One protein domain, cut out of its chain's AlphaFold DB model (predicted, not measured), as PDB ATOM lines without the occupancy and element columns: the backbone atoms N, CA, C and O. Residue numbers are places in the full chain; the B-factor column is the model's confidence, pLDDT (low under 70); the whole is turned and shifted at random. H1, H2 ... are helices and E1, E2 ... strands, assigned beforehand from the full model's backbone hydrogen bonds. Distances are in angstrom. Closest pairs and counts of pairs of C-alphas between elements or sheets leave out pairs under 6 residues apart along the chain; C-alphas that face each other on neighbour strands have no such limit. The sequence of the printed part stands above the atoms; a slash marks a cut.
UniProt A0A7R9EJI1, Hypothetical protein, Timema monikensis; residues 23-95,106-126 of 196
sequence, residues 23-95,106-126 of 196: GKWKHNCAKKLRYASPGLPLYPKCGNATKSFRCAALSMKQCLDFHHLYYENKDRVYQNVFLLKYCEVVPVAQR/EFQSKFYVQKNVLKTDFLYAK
ATOM      1  N   GLY A  23     -20.034 -14.365  22.816       95.75
ATOM      2  CA  GLY A  23     -19.478 -13.059  23.190       95.75
ATOM      3  C   GLY A  23     -17.946 -13.031  23.158       95.75
ATOM      4  O   GLY A  23     -17.354 -12.128  22.570       95.75
ATOM      5  N   LYS A  24     -17.298 -14.068  23.709       92.94
ATOM      6  CA  LYS A  24     -15.832 -14.203  23.687       92.94
ATOM      7  C   LYS A  24     -15.310 -14.382  22.260       92.94
ATOM      8  O   LYS A  24     -14.301 -13.787  21.901       92.94
ATOM      9  N   TRP A  25     -16.021 -15.154  21.438       89.44
ATOM     10  CA  TRP A  25     -15.685 -15.319  20.024       89.44
ATOM     11  C   TRP A  25     -15.772 -13.992  19.253       89.44
ATOM     12  O   TRP A  25     -14.781 -13.591  18.649       89.44
ATOM     13  N   LYS A  26     -16.883 -13.247  19.370       95.25
ATOM     14  CA  LYS A  26     -17.041 -11.918  18.748       95.25
ATOM     15  C   LYS A  26     -15.945 -10.943  19.186       95.25
ATOM     16  O   LYS A  26     -15.366 -10.258  18.348       95.25
ATOM     17  N   HIS A  27     -15.622 -10.914  20.482       93.56
ATOM     18  CA  HIS A  27     -14.535 -10.087  21.009       93.56
ATOM     19  C   HIS A  27     -13.177 -10.463  20.401       93.56
ATOM     20  O   HIS A  27     -12.416  -9.584  20.002       93.56
ATOM     21  N   ASN A  28     -12.883 -11.760  20.278       90.25
ATOM     22  CA  ASN A  28     -11.643 -12.236  19.668       90.25
ATOM     23  C   ASN A  28     -11.567 -11.908  18.170       90.25
ATOM     24  O   ASN A  28     -10.507 -11.492  17.708       90.25
ATOM     25  N   CYS A  29     -12.668 -12.031  17.424       92.06
ATOM     26  CA  CYS A  29     -12.723 -11.606  16.024       92.06
ATOM     27  C   CYS A  29     -12.476 -10.098  15.890       92.06
ATOM     28  O   CYS A  29     -11.614  -9.687  15.120       92.06
ATOM     29  N   ALA A  30     -13.141  -9.276  16.707       93.44
ATOM     30  CA  ALA A  30     -12.911  -7.831  16.729       93.44
ATOM     31  C   ALA A  30     -11.460  -7.478  17.109       93.44
ATOM     32  O   ALA A  30     -10.873  -6.549  16.554       93.44
ATOM     33  N   LYS A  31     -10.854  -8.241  18.030       91.12
ATOM     34  CA  LYS A  31      -9.442  -8.101  18.400       91.12
ATOM     35  C   LYS A  31      -8.527  -8.423  17.214       91.12
ATOM     36  O   LYS A  31      -7.634  -7.632  16.944       91.12
ATOM     37  N   LYS A  32      -8.765  -9.523  16.490       90.25
ATOM     38  CA  LYS A  32      -7.997  -9.889  15.284       90.25
ATOM     39  C   LYS A  32      -8.132  -8.841  14.180       90.25
ATOM     40  O   LYS A  32      -7.129  -8.462  13.590       90.25
ATOM     41  N   LEU A  33      -9.344  -8.340  13.944       93.44
ATOM     42  CA  LEU A  33      -9.601  -7.308  12.938       93.44
ATOM     43  C   LEU A  33      -8.860  -6.003  13.257       93.44
ATOM     44  O   LEU A  33      -8.330  -5.365  12.358       93.44
ATOM     45  N   ARG A  34      -8.753  -5.635  14.539       94.00
ATOM     46  CA  ARG A  34      -8.035  -4.428  14.978       94.00
ATOM     47  C   ARG A  34      -6.537  -4.450  14.656       94.00
ATOM     48  O   ARG A  34      -5.967  -3.391  14.426       94.00
ATOM     49  N   TYR A  35      -5.911  -5.625  14.690       93.38
ATOM     50  CA  TYR A  35      -4.483  -5.798  14.388       93.38
ATOM     51  C   TYR A  35      -4.234  -6.254  12.946       93.38
ATOM     52  O   TYR A  35      -3.086  -6.455  12.558       93.38
ATOM     53  N   ALA A  36      -5.290  -6.417  12.145       93.62
ATOM     54  CA  ALA A  36      -5.156  -6.612  10.714       93.62
ATOM     55  C   ALA A  36      -4.751  -5.297  10.035       93.62
ATOM     56  O   ALA A  36      -5.011  -4.207  10.552       93.62
ATOM     57  N   SER A  37      -4.123  -5.405   8.866       95.81
ATOM     58  CA  SER A  37      -3.805  -4.228   8.067       95.81
ATOM     59  C   SER A  37      -5.097  -3.496   7.666       95.81
ATOM     60  O   SER A  37      -6.014  -4.134   7.142       95.81
ATOM     61  N   PRO A  38      -5.179  -2.171   7.874       94.56
ATOM     62  CA  PRO A  38      -6.335  -1.373   7.472       94.56
ATOM     63  C   PRO A  38      -6.388  -1.094   5.959       94.56
ATOM     64  O   PRO A  38      -7.349  -0.483   5.496       94.56
ATOM     65  N   GLY A  39      -5.370  -1.496   5.188       95.06
ATOM     66  CA  GLY A  39      -5.256  -1.229   3.753       95.06
ATOM     67  C   GLY A  39      -3.865  -0.732   3.363       95.06
ATOM     68  O   GLY A  39      -2.888  -0.979   4.063       95.06
ATOM     69  N   LEU A  40      -3.760  -0.031   2.232       95.00
ATOM     70  CA  LEU A  40      -2.490   0.545   1.780       95.00
ATOM     71  C   LEU A  40      -2.047   1.695   2.706       95.00
ATOM     72  O   LEU A  40      -2.874   2.537   3.071       95.00
ATOM     73  N   PRO A  41      -0.752   1.779   3.066       95.81
ATOM     74  CA  PRO A  41      -0.248   2.863   3.892       95.81
ATOM     75  C   PRO A  41      -0.348   4.198   3.151       95.81
ATOM     76  O   PRO A  41      -0.016   4.311   1.971       95.81
ATOM     77  N   LEU A  42      -0.769   5.235   3.871       93.88
ATOM     78  CA  LEU A  42      -0.721   6.605   3.370       93.88
ATOM     79  C   LEU A  42       0.693   7.162   3.518       93.88
ATOM     80  O   LEU A  42       1.360   6.940   4.531       93.88
ATOM     81  N   TYR A  43       1.134   7.938   2.528       91.56
ATOM     82  CA  TYR A  43       2.426   8.605   2.614       91.56
ATOM     83  C   TYR A  43       2.442   9.598   3.786       91.56
ATOM     84  O   TYR A  43       1.507  10.401   3.914       91.56
ATOM     85  N   PRO A  44       3.486   9.598   4.632       88.75
ATOM     86  CA  PRO A  44       3.581  10.546   5.729       88.75
ATOM     87  C   PRO A  44       3.709  11.974   5.186       88.75
ATOM     88  O   PRO A  44       4.714  12.342   4.587       88.75
ATOM     89  N   LYS A  45       2.715  12.822   5.463       88.12
ATOM     90  CA  LYS A  45       2.725  14.255   5.106       88.12
ATOM     91  C   LYS A  45       3.520  15.110   6.101       88.12
ATOM     92  O   LYS A  45       3.215  16.282   6.299       88.12
ATOM     93  N   CYS A  46       4.482  14.515   6.805       82.25
ATOM     94  CA  CYS A  46       5.188  15.214   7.870       82.25
ATOM     95  C   CYS A  46       6.031  16.346   7.252       82.25
ATOM     96  O   CYS A  46       6.882  16.099   6.404       82.25
ATOM     97  N   GLY A  47       5.802  17.591   7.681       77.19
ATOM     98  CA  GLY A  47       6.606  18.753   7.275       77.19
ATOM     99  C   GLY A  47       7.945  18.855   8.015       77.19
ATOM    100  O   GLY A  47       8.608  19.887   7.967       77.19
ATOM    101  N   ASN A  48       8.337  17.810   8.747       78.06
ATOM    102  CA  ASN A  48       9.550  17.826   9.547       78.06
ATOM    103  C   ASN A  48      10.761  17.586   8.640       78.06
ATOM    104  O   ASN A  48      10.949  16.492   8.108       78.06
ATOM    105  N   ALA A  49      11.588  18.620   8.502       71.75
ATOM    106  CA  ALA A  49      12.893  18.568   7.844       71.75
ATOM    107  C   ALA A  49      14.059  18.564   8.853       71.75
ATOM    108  O   ALA A  49      15.220  18.759   8.489       71.75
ATOM    109  N   THR A  50      13.770  18.385  10.145       79.81
ATOM    110  CA  THR A  50      14.799  18.396  11.187       79.81
ATOM    111  C   THR A  50      15.707  17.173  11.066       79.81
ATOM    112  O   THR A  50      15.303  16.104  10.611       79.81
ATOM    113  N   LYS A  51      16.967  17.304  11.504       73.75
ATOM    114  CA  LYS A  51      17.960  16.217  11.400       73.75
ATOM    115  C   LYS A  51      17.479  14.909  12.044       73.75
ATOM    116  O   LYS A  51      17.854  13.848  11.551       73.75
ATOM    117  N   SER A  52      16.663  15.006  13.097       67.88
ATOM    118  CA  SER A  52      16.113  13.892  13.873       67.88
ATOM    119  C   SER A  52      14.872  13.237  13.260       67.88
ATOM    120  O   SER A  52      14.634  12.065  13.526       67.88
ATOM    121  N   PHE A  53      14.095  13.946  12.435       70.50
ATOM    122  CA  PHE A  53      12.872  13.420  11.826       70.50
ATOM    123  C   PHE A  53      12.896  13.679  10.325       70.50
ATOM    124  O   PHE A  53      12.661  14.794   9.875       70.50
ATOM    125  N   ARG A  54      13.179  12.632   9.543       78.94
ATOM    126  CA  ARG A  54      13.300  12.716   8.080       78.94
ATOM    127  C   ARG A  54      12.214  11.910   7.368       78.94
ATOM    128  O   ARG A  54      12.536  11.128   6.478       78.94
ATOM    129  N   CYS A  55      10.938  12.062   7.742       82.62
ATOM    130  CA  CYS A  55       9.878  11.294   7.069       82.62
ATOM    131  C   CYS A  55       9.758  11.651   5.576       82.62
ATOM    132  O   CYS A  55       9.470  10.765   4.783       82.62
ATOM    133  N   ALA A  56      10.109  12.880   5.174       84.50
ATOM    134  CA  ALA A  56      10.218  13.262   3.761       84.50
ATOM    135  C   ALA A  56      11.327  12.511   2.991       84.50
ATOM    136  O   ALA A  56      11.306  12.453   1.767       84.50
ATOM    137  N   ALA A  57      12.308  11.924   3.688       85.75
ATOM    138  CA  ALA A  57      13.385  11.151   3.068       85.75
ATOM    139  C   ALA A  57      13.050   9.656   2.907       85.75
ATOM    140  O   ALA A  57      13.920   8.899   2.455       85.75
ATOM    141  N   LEU A  58      11.853   9.227   3.330       87.38
ATOM    142  CA  LEU A  58      11.351   7.868   3.140       87.38
ATOM    143  C   LEU A  58      10.688   7.754   1.770       87.38
ATOM    144  O   LEU A  58       9.845   8.567   1.400       87.38
ATOM    145  N   SER A  59      11.051   6.723   1.014       91.19
ATOM    146  CA  SER A  59      10.338   6.396  -0.224       91.19
ATOM    147  C   SER A  59       9.013   5.696   0.085       91.19
ATOM    148  O   SER A  59       8.904   4.983   1.083       91.19
ATOM    149  N   MET A  60       8.023   5.828  -0.804       92.19
ATOM    150  CA  MET A  60       6.759   5.086  -0.682       92.19
ATOM    151  C   MET A  60       6.994   3.572  -0.591       92.19
ATOM    152  O   MET A  60       6.338   2.891   0.190       92.19
ATOM    153  N   LYS A  61       7.979   3.059  -1.339       91.19
ATOM    154  CA  LYS A  61       8.382   1.652  -1.281       91.19
ATOM    155  C   LYS A  61       8.790   1.238   0.135       91.19
ATOM    156  O   LYS A  61       8.287   0.249   0.633       91.19
ATOM    157  N   GLN A  62       9.616   2.031   0.817       88.50
ATOM    158  CA  GLN A  62      10.008   1.738   2.202       88.50
ATOM    159  C   GLN A  62       8.820   1.764   3.167       88.50
ATOM    160  O   GLN A  62       8.767   0.952   4.087       88.50
ATOM    161  N   CYS A  63       7.869   2.680   2.967       91.31
ATOM    162  CA  CYS A  63       6.637   2.704   3.754       91.31
ATOM    163  C   CYS A  63       5.801   1.436   3.532       91.31
ATOM    164  O   CYS A  63       5.290   0.878   4.499       91.31
ATOM    165  N   LEU A  64       5.691   0.973   2.282       92.81
ATOM    166  CA  LEU A  64       5.018  -0.277   1.929       92.81
ATOM    167  C   LEU A  64       5.728  -1.493   2.525       92.81
ATOM    168  O   LEU A  64       5.079  -2.289   3.192       92.81
ATOM    169  N   ASP A  65       7.045  -1.594   2.357       91.44
ATOM    170  CA  ASP A  65       7.850  -2.702   2.878       91.44
ATOM    171  C   ASP A  65       7.713  -2.797   4.409       91.44
ATOM    172  O   ASP A  65       7.401  -3.858   4.946       91.44
ATOM    173  N   PHE A  66       7.849  -1.670   5.118       92.12
ATOM    174  CA  PHE A  66       7.651  -1.617   6.570       92.12
ATOM    175  C   PHE A  66       6.227  -2.017   6.971       92.12
ATOM    176  O   PHE A  66       6.036  -2.769   7.923       92.12
ATOM    177  N   HIS A  67       5.220  -1.525   6.247       94.38
ATOM    178  CA  HIS A  67       3.823  -1.855   6.500       94.38
ATOM    179  C   HIS A  67       3.544  -3.353   6.296       94.38
ATOM    180  O   HIS A  67       2.845  -3.958   7.106       94.38
ATOM    181  N   HIS A  68       4.114  -3.959   5.253       93.12
ATOM    182  CA  HIS A  68       3.985  -5.390   4.988       93.12
ATOM    183  C   HIS A  68       4.611  -6.215   6.114       93.12
ATOM    184  O   HIS A  68       3.943  -7.095   6.645       93.12
ATOM    185  N   LEU A  69       5.836  -5.881   6.531       92.06
ATOM    186  CA  LEU A  69       6.526  -6.568   7.628       92.06
ATOM    187  C   LEU A  69       5.787  -6.414   8.967       92.06
ATOM    188  O   LEU A  69       5.632  -7.374   9.716       92.06
ATOM    189  N   TYR A  70       5.280  -5.216   9.265       94.38
ATOM    190  CA  TYR A  70       4.553  -4.961  10.509       94.38
ATOM    191  C   TYR A  70       3.251  -5.772  10.607       94.38
ATOM    192  O   TYR A  70       2.909  -6.270  11.680       94.38
ATOM    193  N   TYR A  71       2.528  -5.916   9.493       95.19
ATOM    194  CA  TYR A  71       1.251  -6.633   9.439       95.19
ATOM    195  C   TYR A  71       1.360  -8.092   8.979       95.19
ATOM    196  O   TYR A  71       0.327  -8.754   8.849       95.19
ATOM    197  N   GLU A  72       2.573  -8.610   8.770       93.44
ATOM    198  CA  GLU A  72       2.815 -10.015   8.430       93.44
ATOM    199  C   GLU A  72       2.230 -10.945   9.502       93.44
ATOM    200  O   GLU A  72       1.546 -11.921   9.192       93.44
ATOM    201  N   ASN A  73       2.395 -10.573  10.775       92.06
ATOM    202  CA  ASN A  73       1.778 -11.256  11.903       92.06
ATOM    203  C   ASN A  73       0.706 -10.368  12.565       92.06
ATOM    204  O   ASN A  73       0.942  -9.212  12.926       92.06
ATOM    205  N   LYS A  74      -0.497 -10.927  12.745       91.62
ATOM    206  CA  LYS A  74      -1.664 -10.235  13.330       91.62
ATOM    207  C   LYS A  74      -1.684 -10.275  14.860       91.62
ATOM    208  O   LYS A  74      -2.638  -9.786  15.471       91.62
ATOM    209  N   ASP A  75      -0.689 -10.889  15.497       90.00
ATOM    210  CA  ASP A  75      -0.590 -10.882  16.949       90.00
ATOM    211  C   ASP A  75      -0.108  -9.520  17.475       90.00
ATOM    212  O   ASP A  75       0.904  -8.964  17.046       90.00
ATOM    213  N   ARG A  76      -0.826  -9.001  18.474       92.75
ATOM    214  CA  ARG A  76      -0.501  -7.746  19.161       92.75
ATOM    215  C   ARG A  76       0.885  -7.803  19.790       92.75
ATOM    216  O   ARG A  76       1.595  -6.801  19.784       92.75
ATOM    217  N   VAL A  77       1.225  -8.934  20.412       92.44
ATOM    218  CA  VAL A  77       2.502  -9.073  21.121       92.44
ATOM    219  C   VAL A  77       3.641  -8.956  20.120       92.44
ATOM    220  O   VAL A  77       4.535  -8.138  20.320       92.44
ATOM    221  N   TYR A  78       3.536  -9.669  18.997       92.19
ATOM    222  CA  TYR A  78       4.492  -9.570  17.902       92.19
ATOM    223  C   TYR A  78       4.611  -8.142  17.358       92.19
ATOM    224  O   TYR A  78       5.718  -7.619  17.278       92.19
ATOM    225  N   GLN A  79       3.495  -7.477  17.045       94.12
ATOM    226  CA  GLN A  79       3.506  -6.101  16.529       94.12
ATOM    227  C   GLN A  79       4.175  -5.114  17.495       94.12
ATOM    228  O   GLN A  79       4.975  -4.272  17.083       94.12
ATOM    229  N   ASN A  80       3.905  -5.240  18.796       93.75
ATOM    230  CA  ASN A  80       4.568  -4.429  19.813       93.75
ATOM    231  C   ASN A  80       6.076  -4.700  19.855       93.75
ATOM    232  O   ASN A  80       6.860  -3.756  19.861       93.75
ATOM    233  N   VAL A  81       6.485  -5.974  19.863       92.44
ATOM    234  CA  VAL A  81       7.904  -6.361  19.841       92.44
ATOM    235  C   VAL A  81       8.581  -5.836  18.578       92.44
ATOM    236  O   VAL A  81       9.670  -5.276  18.659       92.44
ATOM    237  N   PHE A  82       7.918  -5.941  17.425       92.88
ATOM    238  CA  PHE A  82       8.396  -5.389  16.165       92.88
ATOM    239  C   PHE A  82       8.637  -3.882  16.281       92.88
ATOM    240  O   PHE A  82       9.726  -3.427  15.954       92.88
ATOM    241  N   LEU A  83       7.684  -3.107  16.811       92.00
ATOM    242  CA  LEU A  83       7.869  -1.665  17.020       92.00
ATOM    243  C   LEU A  83       9.026  -1.357  17.968       92.00
ATOM    244  O   LEU A  83       9.779  -0.417  17.713       92.00
ATOM    245  N   LEU A  84       9.192  -2.145  19.034       90.88
ATOM    246  CA  LEU A  84      10.274  -1.959  19.999       90.88
ATOM    247  C   LEU A  84      11.663  -2.132  19.368       90.88
ATOM    248  O   LEU A  84      12.578  -1.429  19.785       90.88
ATOM    249  N   LYS A  85      11.816  -2.955  18.318       89.62
ATOM    250  CA  LYS A  85      13.078  -3.055  17.547       89.62
ATOM    251  C   LYS A  85      13.493  -1.725  16.909       89.62
ATOM    252  O   LYS A  85      14.674  -1.475  16.705       89.62
ATOM    253  N   TYR A  86      12.516  -0.873  16.608       88.44
ATOM    254  CA  TYR A  86      12.695   0.441  15.990       88.44
ATOM    255  C   TYR A  86      12.591   1.587  17.011       88.44
ATOM    256  O   TYR A  86      12.459   2.755  16.633       88.44
ATOM    257  N   CYS A  87      12.613   1.268  18.309       88.88
ATOM    258  CA  CYS A  87      12.591   2.237  19.396       88.88
ATOM    259  C   CYS A  87      13.962   2.330  20.066       88.88
ATOM    260  O   CYS A  87      14.587   1.326  20.387       88.88
ATOM    261  N   GLU A  88      14.404   3.550  20.343       87.69
ATOM    262  CA  GLU A  88      15.531   3.834  21.225       87.69
ATOM    263  C   GLU A  88      14.961   4.401  22.517       87.69
ATOM    264  O   GLU A  88      14.230   5.398  22.496       87.69
ATOM    265  N   VAL A  89      15.279   3.778  23.645       89.44
ATOM    266  CA  VAL A  89      14.945   4.337  24.952       89.44
ATOM    267  C   VAL A  89      16.105   5.223  25.376       89.44
ATOM    268  O   VAL A  89      17.186   4.737  25.686       89.44
ATOM    269  N   VAL A  90      15.878   6.533  25.377       88.75
ATOM    270  CA  VAL A  90      16.876   7.514  25.801       88.75
ATOM    271  C   VAL A  90      16.514   7.981  27.212       88.75
ATOM    272  O   VAL A  90      15.372   8.412  27.429       88.75
ATOM    273  N   PRO A  91      17.440   7.913  28.187       88.69
ATOM    274  CA  PRO A  91      17.183   8.454  29.515       88.69
ATOM    275  C   PRO A  91      16.908   9.954  29.405       88.69
ATOM    276  O   PRO A  91      17.547  10.670  28.628       88.69
ATOM    277  N   VAL A  92      15.929  10.447  30.163       90.81
ATOM    278  CA  VAL A  92      15.662  11.886  30.175       90.81
ATOM    279  C   VAL A  92      16.814  12.575  30.900       90.81
ATOM    280  O   VAL A  92      17.159  12.195  32.016       90.81
ATOM    281  N   ALA A  93      17.407  13.594  30.269       88.94
ATOM    282  CA  ALA A  93      18.418  14.423  30.918       88.94
ATOM    283  C   ALA A  93      17.891  14.949  32.264       88.94
ATOM    284  O   ALA A  93      16.693  15.222  32.392       88.94
ATOM    285  N   GLN A  94      18.779  15.082  33.257       85.31
ATOM    286  CA  GLN A  94      18.399  15.510  34.604       85.31
ATOM    287  C   GLN A  94      17.481  16.736  34.550       85.31
ATOM    288  O   GLN A  94      17.800  17.764  33.948       85.31
ATOM    289  N   ARG A  95      16.304  16.601  35.163       83.44
ATOM    290  CA  ARG A  95      15.320  17.678  35.226       83.44
ATOM    291  C   ARG A  95      15.632  18.568  36.412       83.44
ATOM    292  O   ARG A  95      16.037  18.093  37.469       83.44
ATOM    293  N   GLU A 106      10.583   9.144  33.258       89.19
ATOM    294  CA  GLU A 106      11.971   8.716  33.495       89.19
ATOM    295  C   GLU A 106      12.760   8.557  32.188       89.19
ATOM    296  O   GLU A 106      13.944   8.881  32.111       89.19
ATOM    297  N   PHE A 107      12.081   8.131  31.124       87.88
ATOM    298  CA  PHE A 107      12.675   7.906  29.811       87.88
ATOM    299  C   PHE A 107      11.861   8.571  28.698       87.88
ATOM    300  O   PHE A 107      10.663   8.852  28.829       87.88
ATOM    301  N   GLN A 108      12.538   8.830  27.583       86.12
ATOM    302  CA  GLN A 108      11.939   9.267  26.333       86.12
ATOM    303  C   GLN A 108      12.225   8.220  25.261       86.12
ATOM    304  O   GLN A 108      13.377   7.899  24.985       86.12
ATOM    305  N   SER A 109      11.177   7.718  24.618       84.00
ATOM    306  CA  SER A 109      11.320   6.834  23.462       84.00
ATOM    307  C   SER A 109      11.483   7.662  22.186       84.00
ATOM    308  O   SER A 109      10.696   8.580  21.932       84.00
ATOM    309  N   LYS A 110      12.493   7.337  21.378       82.94
ATOM    310  CA  LYS A 110      12.673   7.847  20.013       82.94
ATOM    311  C   LYS A 110      12.419   6.710  19.032       82.94
ATOM    312  O   LYS A 110      12.920   5.614  19.232       82.94
ATOM    313  N   PHE A 111      11.659   6.967  17.976       81.50
ATOM    314  CA  PHE A 111      11.391   5.977  16.933       81.50
ATOM    315  C   PHE A 111      12.299   6.242  15.736       81.50
ATOM    316  O   PHE A 111      12.410   7.388  15.293       81.50
ATOM    317  N   TYR A 112      12.923   5.199  15.200       81.56
ATOM    318  CA  TYR A 112      13.793   5.295  14.034       81.56
ATOM    319  C   TYR A 112      13.570   4.108  13.096       81.56
ATOM    320  O   TYR A 112      13.515   2.963  13.519       81.56
ATOM    321  N   VAL A 113      13.477   4.376  11.793       75.81
ATOM    322  CA  VAL A 113      13.469   3.333  10.757       75.81
ATOM    323  C   VAL A 113      14.801   3.416  10.028       75.81
ATOM    324  O   VAL A 113      15.078   4.397   9.331       75.81
ATOM    325  N   GLN A 114      15.666   2.420  10.221       72.88
ATOM    326  CA  GLN A 114      16.955   2.378   9.536       72.88
ATOM    327  C   GLN A 114      16.744   2.022   8.058       72.88
ATOM    328  O   GLN A 114      16.115   1.015   7.737       72.88
ATOM    329  N   LYS A 115      17.309   2.813   7.135       67.94
ATOM    330  CA  LYS A 115      17.148   2.593   5.682       67.94
ATOM    331  C   LYS A 115      17.682   1.238   5.196       67.94
ATOM    332  O   LYS A 115      17.216   0.756   4.166       67.94
ATOM    333  N   ASN A 116      18.637   0.651   5.917       66.31
ATOM    334  CA  ASN A 116      19.326  -0.575   5.513       66.31
ATOM    335  C   ASN A 116      18.682  -1.851   6.083       66.31
ATOM    336  O   ASN A 116      18.802  -2.902   5.462       66.31
ATOM    337  N   VAL A 117      17.951  -1.758   7.200       63.16
ATOM    338  CA  VAL A 117      17.389  -2.926   7.911       63.16
ATOM    339  C   VAL A 117      16.228  -3.565   7.147       63.16
ATOM    340  O   VAL A 117      16.103  -4.784   7.115       63.16
ATOM    341  N   LEU A 118      15.453  -2.770   6.398       61.09
ATOM    342  CA  LEU A 118      14.378  -3.306   5.550       61.09
ATOM    343  C   LEU A 118      14.886  -4.279   4.469       61.09
ATOM    344  O   LEU A 118      14.105  -5.072   3.955       61.09
ATOM    345  N   LYS A 119      16.179  -4.236   4.111       61.00
ATOM    346  CA  LYS A 119      16.765  -5.186   3.153       61.00
ATOM    347  C   LYS A 119      17.193  -6.496   3.810       61.00
ATOM    348  O   LYS A 119      17.057  -7.541   3.186       61.00
ATOM    349  N   THR A 120      17.725  -6.444   5.029       55.91
ATOM    350  CA  THR A 120      18.253  -7.626   5.725       55.91
ATOM    351  C   THR A 120      17.137  -8.462   6.335       55.91
ATOM    352  O   THR A 120      17.157  -9.680   6.196       55.91
ATOM    353  N   ASP A 121      16.108  -7.834   6.903       54.03
ATOM    354  CA  ASP A 121      15.002  -8.571   7.531       54.03
ATOM    355  C   ASP A 121      14.158  -9.325   6.492       54.03
ATOM    356  O   ASP A 121      13.696 -10.436   6.743       54.03
ATOM    357  N   PHE A 122      14.049  -8.787   5.272       52.28
ATOM    358  CA  PHE A 122      13.403  -9.474   4.150       52.28
ATOM    359  C   PHE A 122      14.183 -10.716   3.684       52.28
ATOM    360  O   PHE A 122      13.595 -11.669   3.173       52.28
ATOM    361  N   LEU A 123      15.507 -10.720   3.863       50.25
ATOM    362  CA  LEU A 123      16.355 -11.873   3.556       50.25
ATOM    363  C   LEU A 123      16.258 -12.948   4.652       50.25
ATOM    364  O   LEU A 123      16.261 -14.131   4.326       50.25
ATOM    365  N   TYR A 124      16.069 -12.559   5.918       50.97
ATOM    366  CA  TYR A 124      15.836 -13.499   7.024       50.97
ATOM    367  C   TYR A 124      14.404 -14.063   7.073       50.97
ATOM    368  O   TYR A 124      14.213 -15.179   7.542       50.97
ATOM    369  N   ALA A 125      13.392 -13.378   6.534       51.53
ATOM    370  CA  ALA A 125      12.041 -13.948   6.407       51.53
ATOM    371  C   ALA A 125      11.953 -15.074   5.355       51.53
ATOM    372  O   ALA A 125      11.000 -15.849   5.328       51.53
ATOM    373  N   LYS A 126      12.974 -15.196   4.498       50.22
ATOM    374  CA  LYS A 126      13.114 -16.263   3.504       50.22
ATOM    375  C   LYS A 126      14.086 -17.356   3.951       50.22
ATOM    376  O   LYS A 126      14.678 -18.021   3.102       50.22
TER     377      LYS A 126
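This is residues 23 to 95 and 106 to 126 of the 196 residues of the protein "Hypothetical protein" of Timema monikensis (UniProt A0A7R9EJI1). H2 and H3 sit near the middle, the antiparallel ribbon of E1 and E2 follows H3, and residues 23 to 30 of H1 stick out. The printed part has 94 residues, with four named helices and two named strands in the order H1 H2 H3 E1 E2 H4; of the 52 residues in named elements helices hold 42 and strands 10, and the class is mostly helix. The whole is loose, radius of gyration of the C-alphas 16.1 A, spans 47 by 37 by 29 A.

Look at E1, residues 87 to 91: N 88 is 2.8 A from O 110 of E2, residues 107 to 111, within hydrogen-bond range. Residues 70 to 71 alone of H2, residues 60 to 71, only just touch H3, residues 76 to 85: 3 pairs of C-alphas within 8 A, closest Tyr 70 and Gln 79, 6.2 A. H1, residues 23 to 34, touches no helix.

Find C-alpha 23 at (-19.478, -13.059, 23.190); from there H1 runs 16.5 A. H4, residues 117 to 124, ends at C-alpha 124, (15.836, -13.499, 7.024).

Residues 96 to 105 are cut out, with C-alphas 95 and 106 9.7 A apart. Residue 52 and residues 115 to 126 have pLDDT under 70.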